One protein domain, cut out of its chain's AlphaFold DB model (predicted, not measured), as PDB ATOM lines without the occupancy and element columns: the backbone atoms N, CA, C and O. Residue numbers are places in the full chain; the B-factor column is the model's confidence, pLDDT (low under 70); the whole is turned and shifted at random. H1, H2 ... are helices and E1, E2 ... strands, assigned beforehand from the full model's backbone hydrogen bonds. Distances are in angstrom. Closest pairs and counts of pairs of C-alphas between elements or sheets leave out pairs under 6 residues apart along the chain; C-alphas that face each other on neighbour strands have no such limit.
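What this domain is: This is residues 2 to 130 of the 130 residues of an uncharacterized protein of Trichinella pseudospiralis (UniProt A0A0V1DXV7). Picture a small antiparallel sheet with helix H4 packed across one face, H2 packed on its edge strand E3, and the long helix H1 farther from the sheet, crossing H2 and packing on H4. From the sheet a long loop, residues 90 to 112, reaches to one end of the longest axis; the short helix H5 lies near the opposite end. The printed part has 129 residues, with five named helices and then three named strands along the chain, a mixed class with sheet order E1, E2, E3. It is compact, with a radius of gyration of the C-alphas of 14.7 A and spans of 48 by 32 by 25 A.

How they stand to each other: Start at the sheet: E1, residues 83 to 89, E2, residues 113 to 119, and E3, residues 123 to 129, form a meander, each strand the antiparallel neighbour of the one before. In the hairpin E1 and E2, look for N 86 and O 116, 2.8 A apart and within hydrogen-bond range; in the hairpin E2 and E3, for N 123 and O 119, 2.7 A. H4, residues 58 to 69, is on one face of the sheet, giving two layers, helix and sheet, at a height over the sheet of 8.5 A. It runs across the strands, at 63 degrees to E2 on the local plane; its closest C-alphas to E2 are those of Ala 64 and Ala 114, 6.4 A. H2, residues 26 to 36, is on the sheet too, closest to E3 at the C-alphas of Ile 32 and Thr 126, 6.0 A. H1, residues 2 to 19, is not on the sheet. It touches H4 at a shallow tilt of 28 degrees, closest at C-alphas Ile 12 and Ile 62, 6.4 A. With residues 9 to 13 alone it touches H2, at a steep tilt of 67 degrees, closest at C-alphas Ile 9 and Ala 30, 5.7 A. H3, residues 39 to 44, touches H2 only at the corner, closest at C-alphas Lys 35 and Ala 42, 5.2 A. H5, residues 76 to 79, only grazes the sheet, with residue 77. Every O i to N i+4 pair is within hydrogen-bond range in H1, H2 and H4; in H3 1 of 2 is, and H5 is too short for such a pair.

Where its parts are: Find C-alpha 2 at (25.424, -56.603, 48.438); from there H1 runs 26.3 A. H2 measures 15.0 A and H4 16.8 A. E1 spans 19.7 A, E2 20.0 A and E3 18.9 A, ending at C-alpha 129, (39.228, -51.841, 28.923).

The domain as a whole: The farthest C-alphas, Gly 75 and Pro 104, are 47.9 A apart. The printed part has no cut. The links H3 to H4 and E1 to E2 are long; short antiparallel pairings join them, residues 50 to 51 with 99 to 100 and 54 to 55 with 95 to 96. The model's pLDDT is under 70 at residues 2 to 3 and 103 to 108.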
ATOM      1  N   LYS A   2      26.162 -57.739  49.058       66.00
ATOM      2  CA  LYS A   2      25.424 -56.603  48.438       66.00
ATOM      3  C   LYS A   2      25.769 -55.226  49.040       66.00
ATOM      4  O   LYS A   2      25.995 -54.279  48.293       66.00
ATOM      5  N   ARG A   3      25.890 -55.129  50.374       68.56
ATOM      6  CA  ARG A   3      26.287 -53.883  51.071       68.56
ATOM      7  C   ARG A   3      27.666 -53.370  50.622       68.56
ATOM      8  O   ARG A   3      27.825 -52.180  50.386       68.56
ATOM      9  N   THR A   4      28.628 -54.270  50.419       85.94
ATOM     10  CA  THR A   4      29.984 -53.937  49.950       85.94
ATOM     11  C   THR A   4      29.986 -53.398  48.518       85.94
ATOM     12  O   THR A   4      30.658 -52.413  48.239       85.94
ATOM     13  N   GLN A   5      29.196 -53.995  47.619       89.75
ATOM     14  CA  GLN A   5      29.094 -53.544  46.224       89.75
ATOM     15  C   GLN A   5      28.484 -52.139  46.121       89.75
ATOM     16  O   GLN A   5      28.996 -51.311  45.376       89.75
ATOM     17  N   ASN A   6      27.443 -51.844  46.909       93.38
ATOM     18  CA  ASN A   6      26.859 -50.500  46.957       93.38
ATOM     19  C   ASN A   6      27.868 -49.457  47.444       93.38
ATOM     20  O   ASN A   6      28.002 -48.421  46.805       93.38
ATOM     21  N   ARG A   7      28.636 -49.770  48.497       95.88
ATOM     22  CA  ARG A   7      29.689 -48.878  49.001       95.88
ATOM     23  C   ARG A   7      30.751 -48.574  47.939       95.88
ATOM     24  O   ARG A   7      31.144 -47.422  47.803       95.88
ATOM     25  N   ILE A   8      31.186 -49.579  47.174       96.31
ATOM     26  CA  ILE A   8      32.141 -49.385  46.071       96.31
ATOM     27  C   ILE A   8      31.542 -48.480  44.987       96.31
ATOM     28  O   ILE A   8      32.188 -47.532  44.549       96.31
ATOM     29  N   ILE A   9      30.289 -48.725  44.590       97.69
ATOM     30  CA  ILE A   9      29.579 -47.892  43.609       97.69
ATOM     31  C   ILE A   9      29.495 -46.436  44.083       97.69
ATOM     32  O   ILE A   9      29.738 -45.534  43.287       97.69
ATOM     33  N   ASP A  10      29.192 -46.205  45.361       97.69
ATOM     34  CA  ASP A  10      29.105 -44.859  45.936       97.69
ATOM     35  C   ASP A  10      30.466 -44.158  45.947       97.69
ATOM     36  O   ASP A  10      30.557 -42.977  45.620       97.69
ATOM     37  N   GLN A  11      31.539 -44.884  46.261       97.88
ATOM     38  CA  GLN A  11      32.898 -44.344  46.221       97.88
ATOM     39  C   GLN A  11      33.343 -43.997  44.797       97.88
ATOM     40  O   GLN A  11      33.925 -42.934  44.595       97.88
ATOM     41  N   ILE A  12      33.046 -44.850  43.807       98.12
ATOM     42  CA  ILE A  12      33.304 -44.543  42.392       98.12
ATOM     43  C   ILE A  12      32.502 -43.312  41.979       98.12
ATOM     44  O   ILE A  12      33.055 -42.376  41.417       98.12
ATOM     45  N   HIS A  13      31.201 -43.302  42.275       98.38
ATOM     46  CA  HIS A  13      30.306 -42.209  41.906       98.38
ATOM     47  C   HIS A  13      30.773 -40.876  42.488       98.38
ATOM     48  O   HIS A  13      30.854 -39.895  41.751       98.38
ATOM     49  N   LYS A  14      31.146 -40.862  43.773       98.00
ATOM     50  CA  LYS A  14      31.695 -39.685  44.447       98.00
ATOM     51  C   LYS A  14      32.989 -39.214  43.784       98.00
ATOM     52  O   LYS A  14      33.070 -38.043  43.440       98.00
ATOM     53  N   ALA A  15      33.955 -40.109  43.563       97.69
ATOM     54  CA  ALA A  15      35.238 -39.753  42.957       97.69
ATOM     55  C   ALA A  15      35.067 -39.149  41.554       97.69
ATOM     56  O   ALA A  15      35.614 -38.092  41.267       97.69
ATOM     57  N   LEU A  16      34.245 -39.773  40.705       96.88
ATOM     58  CA  LEU A  16      33.989 -39.260  39.359       96.88
ATOM     59  C   LEU A  16      33.271 -37.908  39.384       96.88
ATOM     60  O   LEU A  16      33.615 -37.031  38.608       96.88
ATOM     61  N   LYS A  17      32.285 -37.726  40.269       95.25
ATOM     62  CA  LYS A  17      31.540 -36.464  40.371       95.25
ATOM     63  C   LYS A  17      32.400 -35.311  40.902       95.25
ATOM     64  O   LYS A  17      32.118 -34.165  40.588       95.25
ATOM     65  N   THR A  18      33.402 -35.606  41.730       94.69
ATOM     66  CA  THR A  18      34.341 -34.599  42.242       94.69
ATOM     67  C   THR A  18      35.299 -34.108  41.161       94.69
ATOM     68  O   THR A  18      35.605 -32.925  41.129       94.69
ATOM     69  N   GLU A  19      35.753 -35.001  40.284       93.81
ATOM     70  CA  GLU A  19      36.827 -34.710  39.324       93.81
ATOM     71  C   GLU A  19      36.310 -34.289  37.945       93.81
ATOM     72  O   GLU A  19      37.045 -33.692  37.163       93.81
ATOM     73  N   LEU A  20      35.065 -34.636  37.609       91.25
ATOM     74  CA  LEU A  20      34.555 -34.506  36.249       91.25
ATOM     75  C   LEU A  20      33.397 -33.533  36.145       91.25
ATOM     76  O   LEU A  20      32.383 -33.663  36.831       91.25
ATOM     77  N   ASN A  21      33.502 -32.655  35.155       87.81
ATOM     78  CA  ASN A  21      32.448 -31.731  34.781       87.81
ATOM     79  C   ASN A  21      31.488 -32.326  33.732       87.81
ATOM     80  O   ASN A  21      31.208 -31.754  32.682       87.81
ATOM     81  N   ILE A  22      31.011 -33.544  33.995       89.62
ATOM     82  CA  ILE A  22      29.989 -34.220  33.186       89.62
ATOM     83  C   ILE A  22      28.940 -34.854  34.095       89.62
ATOM     84  O   ILE A  22      29.200 -35.198  35.249       89.62
ATOM     85  N   ASN A  23      27.736 -35.075  33.567       92.31
ATOM     86  CA  ASN A  23      26.691 -35.752  34.327       92.31
ATOM     87  C   ASN A  23      27.083 -37.215  34.619       92.31
ATOM     88  O   ASN A  23      27.134 -38.059  33.723       92.31
ATOM     89  N   ILE A  24      27.321 -37.550  35.889       95.88
ATOM     90  CA  ILE A  24      27.571 -38.931  36.318       95.88
ATOM     91  C   ILE A  24      26.338 -39.470  37.040       95.88
ATOM     92  O   ILE A  24      26.063 -39.152  38.201       95.88
ATOM     93  N   ARG A  25      25.605 -40.370  36.382       97.12
ATOM     94  CA  ARG A  25      24.448 -41.046  36.982       97.12
ATOM     95  C   ARG A  25      24.899 -42.281  37.758       97.12
ATOM     96  O   ARG A  25      25.478 -43.201  37.185       97.12
ATOM     97  N   ARG A  26      24.530 -42.385  39.038       97.12
ATOM     98  CA  ARG A  26      24.878 -43.538  39.896       97.12
ATOM     99  C   ARG A  26      24.495 -44.894  39.286       97.12
ATOM    100  O   ARG A  26      25.248 -45.856  39.391       97.12
ATOM    101  N   ARG A  27      23.344 -44.978  38.605       97.38
ATOM    102  CA  ARG A  27      22.899 -46.204  37.908       97.38
ATOM    103  C   ARG A  27      23.854 -46.650  36.794       97.38
ATOM    104  O   ARG A  27      24.007 -47.848  36.581       97.38
ATOM    105  N   VAL A  28      24.506 -45.702  36.117       97.94
ATOM    106  CA  VAL A  28      25.514 -45.999  35.091       97.94
ATOM    107  C   VAL A  28      26.777 -46.528  35.753       97.94
ATOM    108  O   VAL A  28      27.269 -47.578  35.361       97.94
ATOM    109  N   VAL A  29      27.240 -45.882  36.826       98.19
ATOM    110  CA  VAL A  29      28.378 -46.378  37.617       98.19
ATOM    111  C   VAL A  29      28.126 -47.805  38.111       98.19
ATOM    112  O   VAL A  29      28.988 -48.668  37.976       98.19
ATOM    113  N   ALA A  30      26.921 -48.083  38.613       97.69
ATOM    114  CA  ALA A  30      26.524 -49.425  39.024       97.69
ATOM    115  C   ALA A  30      26.564 -50.433  37.865       97.69
ATOM    116  O   ALA A  30      27.014 -51.561  38.056       97.69
ATOM    117  N   HIS A  31      26.118 -50.035  36.669       96.81
ATOM    118  CA  HIS A  31      26.184 -50.872  35.474       96.81
ATOM    119  C   HIS A  31      27.633 -51.196  35.088       96.81
ATOM    120  O   HIS A  31      27.969 -52.372  34.950       96.81
ATOM    121  N   ILE A  32      28.484 -50.171  34.978       97.94
ATOM    122  CA  ILE A  32      29.905 -50.319  34.641       97.94
ATOM    123  C   ILE A  32      30.585 -51.212  35.675       97.94
ATOM    124  O   ILE A  32      31.212 -52.200  35.313       97.94
ATOM    125  N   TRP A  33      30.410 -50.930  36.968       97.62
ATOM    126  CA  TRP A  33      31.018 -51.722  38.031       97.62
ATOM    127  C   TRP A  33      30.570 -53.188  37.987       97.62
ATOM    128  O   TRP A  33      31.398 -54.095  38.061       97.62
ATOM    129  N   ARG A  34      29.266 -53.435  37.819       96.06
ATOM    130  CA  ARG A  34      28.696 -54.787  37.783       96.06
ATOM    131  C   ARG A  34      29.166 -55.607  36.584       96.06
ATOM    132  O   ARG A  34      29.242 -56.820  36.713       96.06
ATOM    133  N   LYS A  35      29.433 -54.976  35.439       95.44
ATOM    134  CA  LYS A  35      29.797 -55.680  34.201       95.44
ATOM    135  C   LYS A  35      31.308 -55.713  33.948       95.44
ATOM    136  O   LYS A  35      31.822 -56.732  33.510       95.44
ATOM    137  N   HIS A  36      31.995 -54.617  34.256       96.44
ATOM    138  CA  HIS A  36      33.385 -54.353  33.879       96.44
ATOM    139  C   HIS A  36      34.273 -53.949  35.067       96.44
ATOM    140  O   HIS A  36      35.459 -53.710  34.890       96.44
ATOM    141  N   GLY A  37      33.743 -53.831  36.288       95.56
ATOM    142  CA  GLY A  37      34.490 -53.258  37.416       95.56
ATOM    143  C   GLY A  37      35.625 -54.126  37.961       95.56
ATOM    144  O   GLY A  37      36.605 -53.593  38.478       95.56
ATOM    145  N   CYS A  38      35.480 -55.448  37.870       94.94
ATOM    146  CA  CYS A  38      36.491 -56.422  38.278       94.94
ATOM    147  C   CYS A  38      36.212 -57.804  37.675       94.94
ATOM    148  O   CYS A  38      35.101 -58.067  37.206       94.94
ATOM    149  N   LEU A  39      37.193 -58.710  37.760       93.38
ATOM    150  CA  LEU A  39      37.079 -60.086  37.260       93.38
ATOM    151  C   LEU A  39      35.857 -60.818  37.829       93.38
ATOM    152  O   LEU A  39      35.056 -61.358  37.073       93.38
ATOM    153  N   MET A  40      35.658 -60.771  39.152       94.00
ATOM    154  CA  MET A  40      34.518 -61.434  39.807       94.00
ATOM    155  C   MET A  40      33.162 -60.948  39.283       94.00
ATOM    156  O   MET A  40      32.171 -61.677  39.326       94.00
ATOM    157  N   ASN A  41      33.087 -59.689  38.853       94.25
ATOM    158  CA  ASN A  41      31.874 -59.098  38.307       94.25
ATOM    159  C   ASN A  41      31.690 -59.500  36.840       94.25
ATOM    160  O   ASN A  41      30.608 -59.953  36.473       94.25
ATOM    161  N   ALA A  42      32.756 -59.448  36.039       92.81
ATOM    162  CA  ALA A  42      32.726 -59.915  34.657       92.81
ATOM    163  C   ALA A  42      32.371 -61.405  34.545       92.81
ATOM    164  O   ALA A  42      31.537 -61.759  33.718       92.81
ATOM    165  N   GLN A  43      32.896 -62.262  35.424       92.25
ATOM    166  CA  GLN A  43      32.551 -63.691  35.471       92.25
ATOM    167  C   GLN A  43      31.052 -63.933  35.705       92.25
ATOM    168  O   GLN A  43      30.475 -64.847  35.128       92.25
ATOM    169  N   LYS A  44      30.370 -63.081  36.483       93.88
ATOM    170  CA  LYS A  44      28.905 -63.168  36.665       93.88
ATOM    171  C   LYS A  44      28.116 -62.727  35.435       93.88
ATOM    172  O   LYS A  44      26.926 -63.010  35.342       93.88
ATOM    173  N   CYS A  45      28.747 -61.979  34.538       91.25
ATOM    174  CA  CYS A  45      28.191 -61.548  33.259       91.25
ATOM    175  C   CYS A  45      28.753 -62.362  32.084       91.25
ATOM    176  O   CYS A  45      28.580 -61.956  30.934       91.25
ATOM    177  N   GLN A  46      29.432 -63.479  32.361       90.25
ATOM    178  CA  GLN A  46      29.948 -64.376  31.342       90.25
ATOM    179  C   GLN A  46      28.795 -64.941  30.508       90.25
ATOM    180  O   GLN A  46      27.770 -65.366  31.040       90.25
ATOM    181  N   THR A  47      28.973 -64.945  29.188       87.44
ATOM    182  CA  THR A  47      28.004 -65.510  28.238       87.44
ATOM    183  C   THR A  47      28.670 -66.650  27.484       87.44
ATOM    184  O   THR A  47      29.590 -66.438  26.697       87.44
ATOM    185  N   GLY A  48      28.264 -67.885  27.790       88.38
ATOM    186  CA  GLY A  48      28.968 -69.078  27.322       88.38
ATOM    187  C   GLY A  48      30.438 -69.046  27.745       88.38
ATOM    188  O   GLY A  48      30.750 -69.086  28.932       88.38
ATOM    189  N   LEU A  49      31.337 -68.931  26.769       86.50
ATOM    190  CA  LEU A  49      32.790 -68.908  26.970       86.50
ATOM    191  C   LEU A  49      33.398 -67.497  26.867       86.50
ATOM    192  O   LEU A  49      34.616 -67.352  26.920       86.50
ATOM    193  N   LEU A  50      32.571 -66.456  26.735       88.50
ATOM    194  CA  LEU A  50      33.015 -65.067  26.662       88.50
ATOM    195  C   LEU A  50      32.973 -64.407  28.044       88.50
ATOM    196  O   LEU A  50      31.889 -64.149  28.579       88.50
ATOM    197  N   ILE A  51      34.145 -64.066  28.581       90.31
ATOM    198  CA  ILE A  51      34.275 -63.189  29.748       90.31
ATOM    199  C   ILE A  51      34.345 -61.736  29.245       90.31
ATOM    200  O   ILE A  51      35.230 -61.418  28.442       90.31
ATOM    201  N   PRO A  52      33.452 -60.836  29.698       93.38
ATOM    202  CA  PRO A  52      33.541 -59.415  29.381       93.38
ATOM    203  C   PRO A  52      34.869 -58.795  29.830       93.38
ATOM    204  O   PRO A  52      35.472 -59.216  30.823       93.38
ATOM    205  N   SER A  53      35.285 -57.732  29.143       95.31
ATOM    206  CA  SER A  53      36.406 -56.907  29.596       95.31
ATOM    207  C   SER A  53      36.176 -56.393  31.012       95.31
ATOM    208  O   SER A  53      35.040 -56.128  31.420       95.31
ATOM    209  N   HIS A  54      37.249 -56.246  31.779       96.44
ATOM    210  CA  HIS A  54      37.148 -55.782  33.153       96.44
ATOM    211  C   HIS A  54      38.408 -55.087  33.635       96.44
ATOM    212  O   HIS A  54      39.527 -55.499  33.335       96.44
ATOM    213  N   PHE A  55      38.211 -54.038  34.424       97.62
ATOM    214  CA  PHE A  55      39.280 -53.379  35.152       97.62
ATOM    215  C   PHE A  55      39.857 -54.316  36.216       97.62
ATOM    216  O   PHE A  55      39.182 -55.230  36.690       97.62
ATOM    217  N   PHE A  56      41.095 -54.072  36.640       96.56
ATOM    218  CA  PHE A  56      41.672 -54.827  37.754       96.56
ATOM    219  C   PHE A  56      40.912 -54.581  39.058       96.56
ATOM    220  O   PHE A  56      40.691 -55.501  39.845       96.56
ATOM    221  N   ASN A  57      40.515 -53.330  39.296       96.25
ATOM    222  CA  ASN A  57      39.823 -52.907  40.504       96.25
ATOM    223  C   ASN A  57      39.150 -51.536  40.322       96.25
ATOM    224  O   ASN A  57      39.247 -50.883  39.280       96.25
ATOM    225  N   GLN A  58      38.502 -51.084  41.398       96.88
ATOM    226  CA  GLN A  58      37.859 -49.778  41.507       96.88
ATOM    227  C   GLN A  58      38.789 -48.608  41.152       96.88
ATOM    228  O   GLN A  58      38.362 -47.686  40.462       96.88
ATOM    229  N   HIS A  59      40.039 -48.628  41.622       97.06
ATOM    230  CA  HIS A  59      40.988 -47.543  41.385       97.06
ATOM    231  C   HIS A  59      41.338 -47.427  39.895       97.06
ATOM    232  O   HIS A  59      41.297 -46.330  39.342       97.06
ATOM    233  N   CYS A  60      41.583 -48.556  39.224       97.38
ATOM    234  CA  CYS A  60      41.871 -48.585  37.787       97.38
ATOM    235  C   CYS A  60      40.697 -48.063  36.952       97.38
ATOM    236  O   CYS A  60      40.919 -47.297  36.020       97.38
ATOM    237  N   LEU A  61      39.457 -48.422  37.317       97.94
ATOM    238  CA  LEU A  61      38.246 -47.891  36.681       97.94
ATOM    239  C   LEU A  61      38.172 -46.367  36.819       97.94
ATOM    240  O   LEU A  61      37.994 -45.672  35.822       97.94
ATOM    241  N   ILE A  62      38.305 -45.846  38.046       98.00
ATOM    242  CA  ILE A  62      38.217 -44.402  38.321       98.00
ATOM    243  C   ILE A  62      39.288 -43.650  37.527       98.00
ATOM    244  O   ILE A  62      38.967 -42.709  36.803       98.00
ATOM    245  N   ARG A  63      40.542 -44.113  37.608       96.75
ATOM    246  CA  ARG A  63      41.678 -43.532  36.887       96.75
ATOM    247  C   ARG A  63      41.448 -43.528  35.379       96.75
ATOM    248  O   ARG A  63      41.674 -42.504  34.744       96.75
ATOM    249  N   ALA A  64      40.992 -44.650  34.821       97.31
ATOM    250  CA  ALA A  64      40.725 -44.770  33.394       97.31
ATOM    251  C   ALA A  64      39.685 -43.752  32.932       97.31
ATOM    252  O   ALA A  64      39.936 -43.041  31.965       97.31
ATOM    253  N   ILE A  65      38.559 -43.627  33.641       97.50
ATOM    254  CA  ILE A  65      37.519 -42.659  33.274       97.50
ATOM    255  C   ILE A  65      38.064 -41.236  33.372       97.50
ATOM    256  O   ILE A  65      38.000 -40.520  32.379       97.50
ATOM    257  N   ILE A  66      38.665 -40.856  34.506       96.19
ATOM    258  CA  ILE A  66      39.154 -39.487  34.720       96.19
ATOM    259  C   ILE A  66      40.179 -39.084  33.663       96.19
ATOM    260  O   ILE A  66      40.043 -38.039  33.032       96.19
ATOM    261  N   GLN A  67      41.193 -39.921  33.435       95.19
ATOM    262  CA  GLN A  67      42.240 -39.602  32.469       95.19
ATOM    263  C   GLN A  67      41.711 -39.565  31.035       95.19
ATOM    264  O   GLN A  67      42.173 -38.736  30.252       95.19
ATOM    265  N   SER A  68      40.737 -40.420  30.704       94.69
ATOM    266  CA  SER A  68      40.102 -40.406  29.385       94.69
ATOM    267  C   SER A  68      39.296 -39.131  29.175       94.69
ATOM    268  O   SER A  68      39.335 -38.570  28.095       94.69
ATOM    269  N   THR A  69      38.583 -38.640  30.188       93.25
ATOM    270  CA  THR A  69      37.675 -37.494  30.039       93.25
ATOM    271  C   THR A  69      38.286 -36.159  30.453       93.25
ATOM    272  O   THR A  69      37.576 -35.162  30.468       93.25
ATOM    273  N   LYS A  70      39.586 -36.098  30.774       88.88
ATOM    274  CA  LYS A  70      40.244 -34.885  31.304       88.88
ATOM    275  C   LYS A  70      40.160 -33.654  30.393       88.88
ATOM    276  O   LYS A  70      40.334 -32.539  30.862       88.88
ATOM    277  N   PHE A  71      39.975 -33.862  29.089       85.62
ATOM    278  CA  PHE A  71      39.873 -32.789  28.099       85.62
ATOM    279  C   PHE A  71      38.438 -32.275  27.921       85.62
ATOM    280  O   PHE A  71      38.240 -31.289  27.220       85.62
ATOM    281  N   LEU A  72      37.445 -32.938  28.528       87.06
ATOM    282  CA  LEU A  72      36.068 -32.454  28.565       87.06
ATOM    283  C   LEU A  72      35.973 -31.369  29.647       87.06
ATOM    284  O   LEU A  72      35.760 -31.660  30.823       87.06
ATOM    285  N   ASN A  73      36.213 -30.126  29.240       76.69
ATOM    286  CA  ASN A  73      36.085 -28.915  30.051       76.69
ATOM    287  C   ASN A  73      34.672 -28.313  29.943       76.69
ATOM    288  O   ASN A  73      33.851 -28.802  29.176       76.69
ATOM    289  N   ASP A  74      34.366 -27.266  30.714       72.12
ATOM    290  CA  ASP A  74      33.129 -26.488  30.523       72.12
ATOM    291  C   ASP A  74      32.924 -26.121  29.042       72.12
ATOM    292  O   ASP A  74      33.848 -25.643  28.384       72.12
ATOM    293  N   GLY A  75      31.720 -26.367  28.517       72.06
ATOM    294  CA  GLY A  75      31.374 -26.093  27.118       72.06
ATOM    295  C   GLY A  75      31.816 -27.162  26.113       72.06
ATOM    296  O   GLY A  75      31.596 -26.989  24.915       72.06
ATOM    297  N   TRP A  76      32.393 -28.293  26.552       78.50
ATOM    298  CA  TRP A  76      32.714 -29.407  25.644       78.50
ATOM    299  C   TRP A  76      31.494 -29.835  24.819       78.50
ATOM    300  O   TRP A  76      31.595 -30.193  23.648       78.50
ATOM    301  N   ASP A  77      30.309 -29.778  25.409       76.44
ATOM    302  CA  ASP A  77      29.095 -30.235  24.766       76.44
ATOM    303  C   ASP A  77      28.663 -29.340  23.593       76.44
ATOM    304  O   ASP A  77      27.961 -29.816  22.702       76.44
ATOM    305  N   GLU A  78      29.123 -28.089  23.526       80.19
ATOM    306  CA  GLU A  78      28.871 -27.182  22.399       80.19
ATOM    307  C   GLU A  78      29.675 -27.553  21.145       80.19
ATOM    308  O   GLU A  78      29.210 -27.330  20.028       80.19
ATOM    309  N   LEU A  79      30.859 -28.144  21.326       75.25
ATOM    310  CA  LEU A  79      31.835 -28.386  20.258       75.25
ATOM    311  C   LEU A  79      31.829 -29.824  19.729       75.25
ATOM    312  O   LEU A  79      32.375 -30.090  18.657       75.25
ATOM    313  N   PHE A  80      31.246 -30.760  20.474       70.38
ATOM    314  CA  PHE A  80      31.337 -32.186  20.180       70.38
ATOM    315  C   PHE A  80      29.988 -32.810  19.772       70.38
ATOM    316  O   PHE A  80      28.921 -32.310  20.135       70.38
ATOM    317  N   PRO A  81      30.011 -33.925  19.012       76.88
ATOM    318  CA  PRO A  81      28.802 -34.640  18.609       76.88
ATOM    319  C   PRO A  81      27.991 -35.130  19.816       76.88
ATOM    320  O   PRO A  81      28.517 -35.292  20.916       76.88
ATOM    321  N   GLU A  82      26.713 -35.459  19.586       88.00
ATOM    322  CA  GLU A  82      25.785 -35.943  20.627       88.00
ATOM    323  C   GLU A  82      26.373 -37.089  21.472       88.00
ATOM    324  O   GLU A  82      26.110 -37.186  22.673       88.00
ATOM    325  N   ARG A  83      27.206 -37.940  20.859       91.88
ATOM    326  CA  ARG A  83      27.944 -39.014  21.522       91.88
ATOM    327  C   ARG A  83      29.409 -39.017  21.105       91.88
ATOM    328  O   ARG A  83      29.715 -38.999  19.917       91.88
ATOM    329  N   ILE A  84      30.295 -39.156  22.087       92.19
ATOM    330  CA  ILE A  84      31.744 -39.241  21.900       92.19
ATOM    331  C   ILE A  84      32.236 -40.614  22.360       92.19
ATOM    332  O   ILE A  84      31.873 -41.098  23.436       92.19
ATOM    333  N   HIS A  85      33.088 -41.229  21.542       94.69
ATOM    334  CA  HIS A  85      33.848 -42.429  21.882       94.69
ATOM    335  C   HIS A  85      35.297 -42.029  22.142       94.69
ATOM    336  O   HIS A  85      35.996 -41.592  21.231       94.69
ATOM    337  N   ILE A  86      35.736 -42.159  23.389       94.50
ATOM    338  CA  ILE A  86      37.049 -41.704  23.827       94.50
ATOM    339  C   ILE A  86      37.941 -42.918  24.045       94.50
ATOM    340  O   ILE A  86      37.728 -43.692  24.978       94.50
ATOM    341  N   PHE A  87      38.938 -43.059  23.180       93.88
ATOM    342  CA  PHE A  87      39.972 -44.080  23.281       93.88
ATOM    343  C   PHE A  87      41.180 -43.478  23.990       93.88
ATOM    344  O   PHE A  87      41.815 -42.567  23.462       93.88
ATOM    345  N   ALA A  88      41.494 -43.968  25.186       92.12
ATOM    346  CA  ALA A  88      42.608 -43.457  25.972       92.12
ATOM    347  C   ALA A  88      43.651 -44.542  26.209       92.12
ATOM    348  O   ALA A  88      43.327 -45.618  26.708       92.12
ATOM    349  N   SER A  89      44.908 -44.226  25.898       94.31
ATOM    350  CA  SER A  89      46.064 -45.021  26.306       94.31
ATOM    351  C   SER A  89      46.606 -44.486  27.630       94.31
ATOM    352  O   SER A  89      47.019 -43.330  27.715       94.31
ATOM    353  N   LEU A  90      46.616 -45.329  28.658       94.06
ATOM    354  CA  LEU A  90      47.125 -45.018  29.989       94.06
ATOM    355  C   LEU A  90      48.608 -45.393  30.125       94.06
ATOM    356  O   LEU A  90      49.136 -46.221  29.383       94.06
ATOM    357  N   SER A  91      49.298 -44.790  31.095       92.94
ATOM    358  CA  SER A  91      50.708 -45.098  31.385       92.94
ATOM    359  C   SER A  91      50.904 -46.546  31.855       92.94
ATOM    360  O   SER A  91      51.875 -47.219  31.490       92.94
ATOM    361  N   GLU A  92      49.933 -47.051  32.612       94.75
ATOM    362  CA  GLU A  92      49.929 -48.371  33.230       94.75
ATOM    363  C   GLU A  92      48.731 -49.209  32.774       94.75
ATOM    364  O   GLU A  92      47.678 -48.648  32.451       94.75
ATOM    365  N   PRO A  93      48.843 -50.550  32.799       96.00
ATOM    366  CA  PRO A  93      47.708 -51.412  32.513       96.00
ATOM    367  C   PRO A  93      46.555 -51.174  33.494       96.00
ATOM    368  O   PRO A  93      46.764 -50.901  34.677       96.00
ATOM    369  N   VAL A  94      45.323 -51.269  32.998       96.19
ATOM    370  CA  VAL A  94      44.100 -50.971  33.764       96.19
ATOM    371  C   VAL A  94      43.173 -52.165  33.923       96.19
ATOM    372  O   VAL A  94      42.279 -52.139  34.773       96.19
ATOM    373  N   GLY A  95      43.350 -53.200  33.111       95.88
ATOM    374  CA  GLY A  95      42.438 -54.327  33.070       95.88
ATOM    375  C   GLY A  95      42.770 -55.312  31.970       95.88
ATOM    376  O   GLY A  95      43.869 -55.304  31.416       95.88
ATOM    377  N   TYR A  96      41.776 -56.126  31.642       94.69
ATOM    378  CA  TYR A  96      41.813 -57.074  30.543       94.69
ATOM    379  C   TYR A  96      40.703 -56.763  29.534       94.69
ATOM    380  O   TYR A  96      39.590 -56.403  29.950       94.69
ATOM    381  N   PRO A  97      40.972 -56.918  28.226       92.94
ATOM    382  CA  PRO A  97      39.937 -56.877  27.206       92.94
ATOM    383  C   PRO A  97      38.997 -58.082  27.342       92.94
ATOM    384  O   PRO A  97      39.165 -58.936  28.213       92.94
ATOM    385  N   SER A  98      37.968 -58.147  26.497       87.50
ATOM    386  CA  SER A  98      37.061 -59.299  26.500       87.50
ATOM    387  C   SER A  98      37.798 -60.544  26.008       87.50
ATOM    388  O   SER A  98      38.538 -60.480  25.027       87.50
ATOM    389  N   VAL A  99      37.577 -61.681  26.667       81.75
ATOM    390  CA  VAL A  99      38.314 -62.926  26.403       81.75
ATOM    391  C   VAL A  99      37.351 -64.043  26.042       81.75
ATOM    392  O   VAL A  99      36.389 -64.295  26.766       81.75
ATOM    393  N   ASN A 100      37.633 -64.743  24.940       81.50
ATOM    394  CA  ASN A 100      36.918 -65.959  24.558       81.50
ATOM    395  C   ASN A 100      37.724 -67.202  24.963       81.50
ATOM    396  O   ASN A 100      38.806 -67.440  24.427       81.50
ATOM    397  N   LEU A 101      37.189 -68.004  25.880       76.94
ATOM    398  CA  LEU A 101      37.852 -69.186  26.432       76.94
ATOM    399  C   LEU A 101      37.911 -70.382  25.461       76.94
ATOM    400  O   LEU A 101      38.566 -71.369  25.773       76.94
ATOM    401  N   THR A 102      37.273 -70.322  24.280       70.94
ATOM    402  CA  THR A 102      37.390 -71.395  23.267       70.94
ATOM    403  C   THR A 102      38.771 -71.479  22.628       70.94
ATOM    404  O   THR A 102      39.099 -72.495  22.018       70.94
ATOM    405  N   LYS A 103      39.568 -70.407  22.698       63.47
ATOM    406  CA  LYS A 103      40.916 -70.385  22.133       63.47
ATOM    407  C   LYS A 103      41.907 -70.746  23.243       63.47
ATOM    408  O   LYS A 103      42.111 -69.920  24.129       63.47
ATOM    409  N   PRO A 104      42.549 -71.927  23.200       55.25
ATOM    410  CA  PRO A 104      43.473 -72.375  24.249       55.25
ATOM    411  C   PRO A 104      44.700 -71.460  24.428       55.25
ATOM    412  O   PRO A 104      45.396 -71.559  25.429       55.25
ATOM    413  N   THR A 105      44.945 -70.536  23.492       54.97
ATOM    414  CA  THR A 105      46.020 -69.531  23.531       54.97
ATOM    415  C   THR A 105      45.593 -68.156  24.055       54.97
ATOM    416  O   THR A 105      46.424 -67.250  24.111       54.97
ATOM    417  N   ASN A 106      44.332 -67.962  24.458       59.41
ATOM    418  CA  ASN A 106      43.862 -66.684  24.999       59.41
ATOM    419  C   ASN A 106      44.288 -66.510  26.465       59.41
ATOM    420  O   ASN A 106      43.463 -66.502  27.377       59.41
ATOM    421  N   ILE A 107      45.590 -66.337  26.692       62.56
ATOM    422  CA  ILE A 107      46.073 -65.710  27.921       62.56
ATOM    423  C   ILE A 107      45.602 -64.253  27.855       62.56
ATOM    424  O   ILE A 107      45.961 -63.554  26.906       62.56
ATOM    425  N   PRO A 108      44.773 -63.775  28.801       67.19
ATOM    426  CA  PRO A 108      44.351 -62.386  28.814       67.19
ATOM    427  C   PRO A 108      45.595 -61.501  28.925       67.19
ATOM    428  O   PRO A 108      46.254 -61.482  29.963       67.19
ATOM    429  N   CYS A 109      45.943 -60.779  27.861       82.50
ATOM    430  CA  CYS A 109      46.967 -59.746  27.948       82.50
ATOM    431  C   CYS A 109      46.356 -58.537  28.642       82.50
ATOM    432  O   CYS A 109      45.263 -58.090  28.285       82.50
ATOM    433  N   SER A 110      47.044 -58.020  29.656       92.94
ATOM    434  CA  SER A 110      46.615 -56.776  30.274       92.94
ATOM    435  C   SER A 110      46.673 -55.648  29.248       92.94
ATOM    436  O   SER A 110      47.568 -55.595  28.405       92.94
ATOM    437  N   THR A 111      45.704 -54.742  29.312       94.00
ATOM    438  CA  THR A 111      45.622 -53.598  28.406       94.00
ATOM    439  C   THR A 111      45.843 -52.295  29.153       94.00
ATOM    440  O   THR A 111      45.424 -52.126  30.303       94.00
ATOM    441  N   LYS A 112      46.510 -51.364  28.473       96.56
ATOM    442  CA  LYS A 112      46.639 -49.962  28.875       96.56
ATOM    443  C   LYS A 112      45.545 -49.088  28.269       96.56
ATOM    444  O   LYS A 112      45.524 -47.897  28.542       96.56
ATOM    445  N   VAL A 113      44.669 -49.645  27.440       95.81
ATOM    446  CA  VAL A 113      43.682 -48.880  26.686       95.81
ATOM    447  C   VAL A 113      42.302 -49.041  27.310       95.81
ATOM    448  O   VAL A 113      41.887 -50.136  27.693       95.81
ATOM    449  N   ALA A 114      41.580 -47.930  27.418       97.00
ATOM    450  CA  ALA A 114      40.184 -47.914  27.821       97.00
ATOM    451  C   ALA A 114      39.339 -47.162  26.794       97.00
ATOM    452  O   ALA A 114      39.769 -46.151  26.236       97.00
ATOM    453  N   LEU A 115      38.118 -47.651  26.587       97.62
ATOM    454  CA  LEU A 115      37.064 -46.908  25.918       97.62
ATOM    455  C   LEU A 115      36.145 -46.290  26.968       97.62
ATOM    456  O   LEU A 115      35.635 -46.992  27.845       97.62
ATOM    457  N   VAL A 116      35.876 -44.996  26.828       97.31
ATOM    458  CA  VAL A 116      34.836 -44.282  27.573       97.31
ATOM    459  C   VAL A 116      33.841 -43.693  26.588       97.31
ATOM    460  O   VAL A 116      34.223 -43.056  25.611       97.31
ATOM    461  N   ILE A 117      32.552 -43.913  26.840       96.56
ATOM    462  CA  ILE A 117      31.476 -43.350  26.023       96.56
ATOM    463  C   ILE A 117      30.750 -42.296  26.843       96.56
ATOM    464  O   ILE A 117      30.234 -42.588  27.928       96.56
ATOM    465  N   VAL A 118      30.681 -41.090  26.290       95.06
ATOM    466  CA  VAL A 118      29.984 -39.944  26.877       95.06
ATOM    467  C   VAL A 118      28.930 -39.459  25.889       95.06
ATOM    468  O   VAL A 118      29.131 -39.482  24.679       95.06
ATOM    469  N   ASP A 119      27.784 -39.064  26.418       93.69
ATOM    470  CA  ASP A 119      26.655 -38.503  25.686       93.69
ATOM    471  C   ASP A 119      26.363 -37.113  26.237       93.69
ATOM    472  O   ASP A 119      26.361 -36.923  27.454       93.69
ATOM    473  N   ARG A 120      26.125 -36.146  25.353       89.00
ATOM    474  CA  ARG A 120      25.903 -34.740  25.709       89.00
ATOM    475  C   ARG A 120      24.807 -34.568  26.761       89.00
ATOM    476  O   ARG A 120      24.995 -33.887  27.762       89.00
ATOM    477  N   ASN A 121      23.684 -35.255  26.582       88.56
ATOM    478  CA  ASN A 121      22.501 -35.079  27.425       88.56
ATOM    479  C   ASN A 121      22.504 -36.014  28.644       88.56
ATOM    480  O   ASN A 121      21.924 -35.729  29.700       88.56
ATOM    481  N   LYS A 122      23.110 -37.194  28.503       91.88
ATOM    482  CA  LYS A 122      23.075 -38.251  29.527       91.88
ATOM    483  C   LYS A 122      24.341 -38.302  30.380       91.88
ATOM    484  O   LYS A 122      24.274 -38.892  31.463       91.88
ATOM    485  N   GLY A 123      25.421 -37.674  29.926       93.44
ATOM    486  CA  GLY A 123      26.764 -37.722  30.489       93.44
ATOM    487  C   GLY A 123      27.438 -39.073  30.264       93.44
ATOM    488  O   GLY A 123      27.330 -39.657  29.186       93.44
ATOM    489  N   LEU A 124      28.138 -39.592  31.276       96.31
ATOM    490  CA  LEU A 124      28.811 -40.890  31.176       96.31
ATOM    491  C   LEU A 124      27.797 -42.001  30.845       96.31
ATOM    492  O   LEU A 124      26.804 -42.165  31.559       96.31
ATOM    493  N   LEU A 125      28.072 -42.787  29.798       97.06
ATOM    494  CA  LEU A 125      27.249 -43.931  29.385       97.06
ATOM    495  C   LEU A 125      27.862 -45.279  29.761       97.06
ATOM    496  O   LEU A 125      27.154 -46.156  30.255       97.06
ATOM    497  N   THR A 126      29.157 -45.466  29.508       97.62
ATOM    498  CA  THR A 126      29.886 -46.687  29.875       97.62
ATOM    499  C   THR A 126      31.395 -46.455  29.841       97.62
ATOM    500  O   THR A 126      31.865 -45.469  29.270       97.62
ATOM    501  N   ALA A 127      32.146 -47.373  30.440       97.69
ATOM    502  CA  ALA A 127      33.595 -47.435  30.343       97.69
ATOM    503  C   ALA A 127      34.072 -48.885  30.452       97.69
ATOM    504  O   ALA A 127      33.541 -49.642  31.270       97.69
ATOM    505  N   TYR A 128      35.068 -49.274  29.660       97.25
ATOM    506  CA  TYR A 128      35.670 -50.602  29.754       97.25
ATOM    507  C   TYR A 128      37.068 -50.670  29.117       97.25
ATOM    508  O   TYR A 128      37.347 -49.909  28.189       97.25
ATOM    509  N   PRO A 129      37.948 -51.579  29.581       96.88
ATOM    510  CA  PRO A 129      39.228 -51.841  28.923       96.88
ATOM    511  C   PRO A 129      39.034 -52.497  27.552       96.88
ATOM    512  O   PRO A 129      38.095 -53.287  27.380       96.88
ATOM    513  N   ILE A 130      39.927 -52.201  26.607       92.44
ATOM    514  CA  ILE A 130      39.931 -52.760  25.243       92.44
ATOM    515  C   ILE A 130      41.312 -53.222  24.804       92.44
ATOM    516  O   ILE A 130      42.308 -52.684  25.331       92.44
TER     517      ILE A 130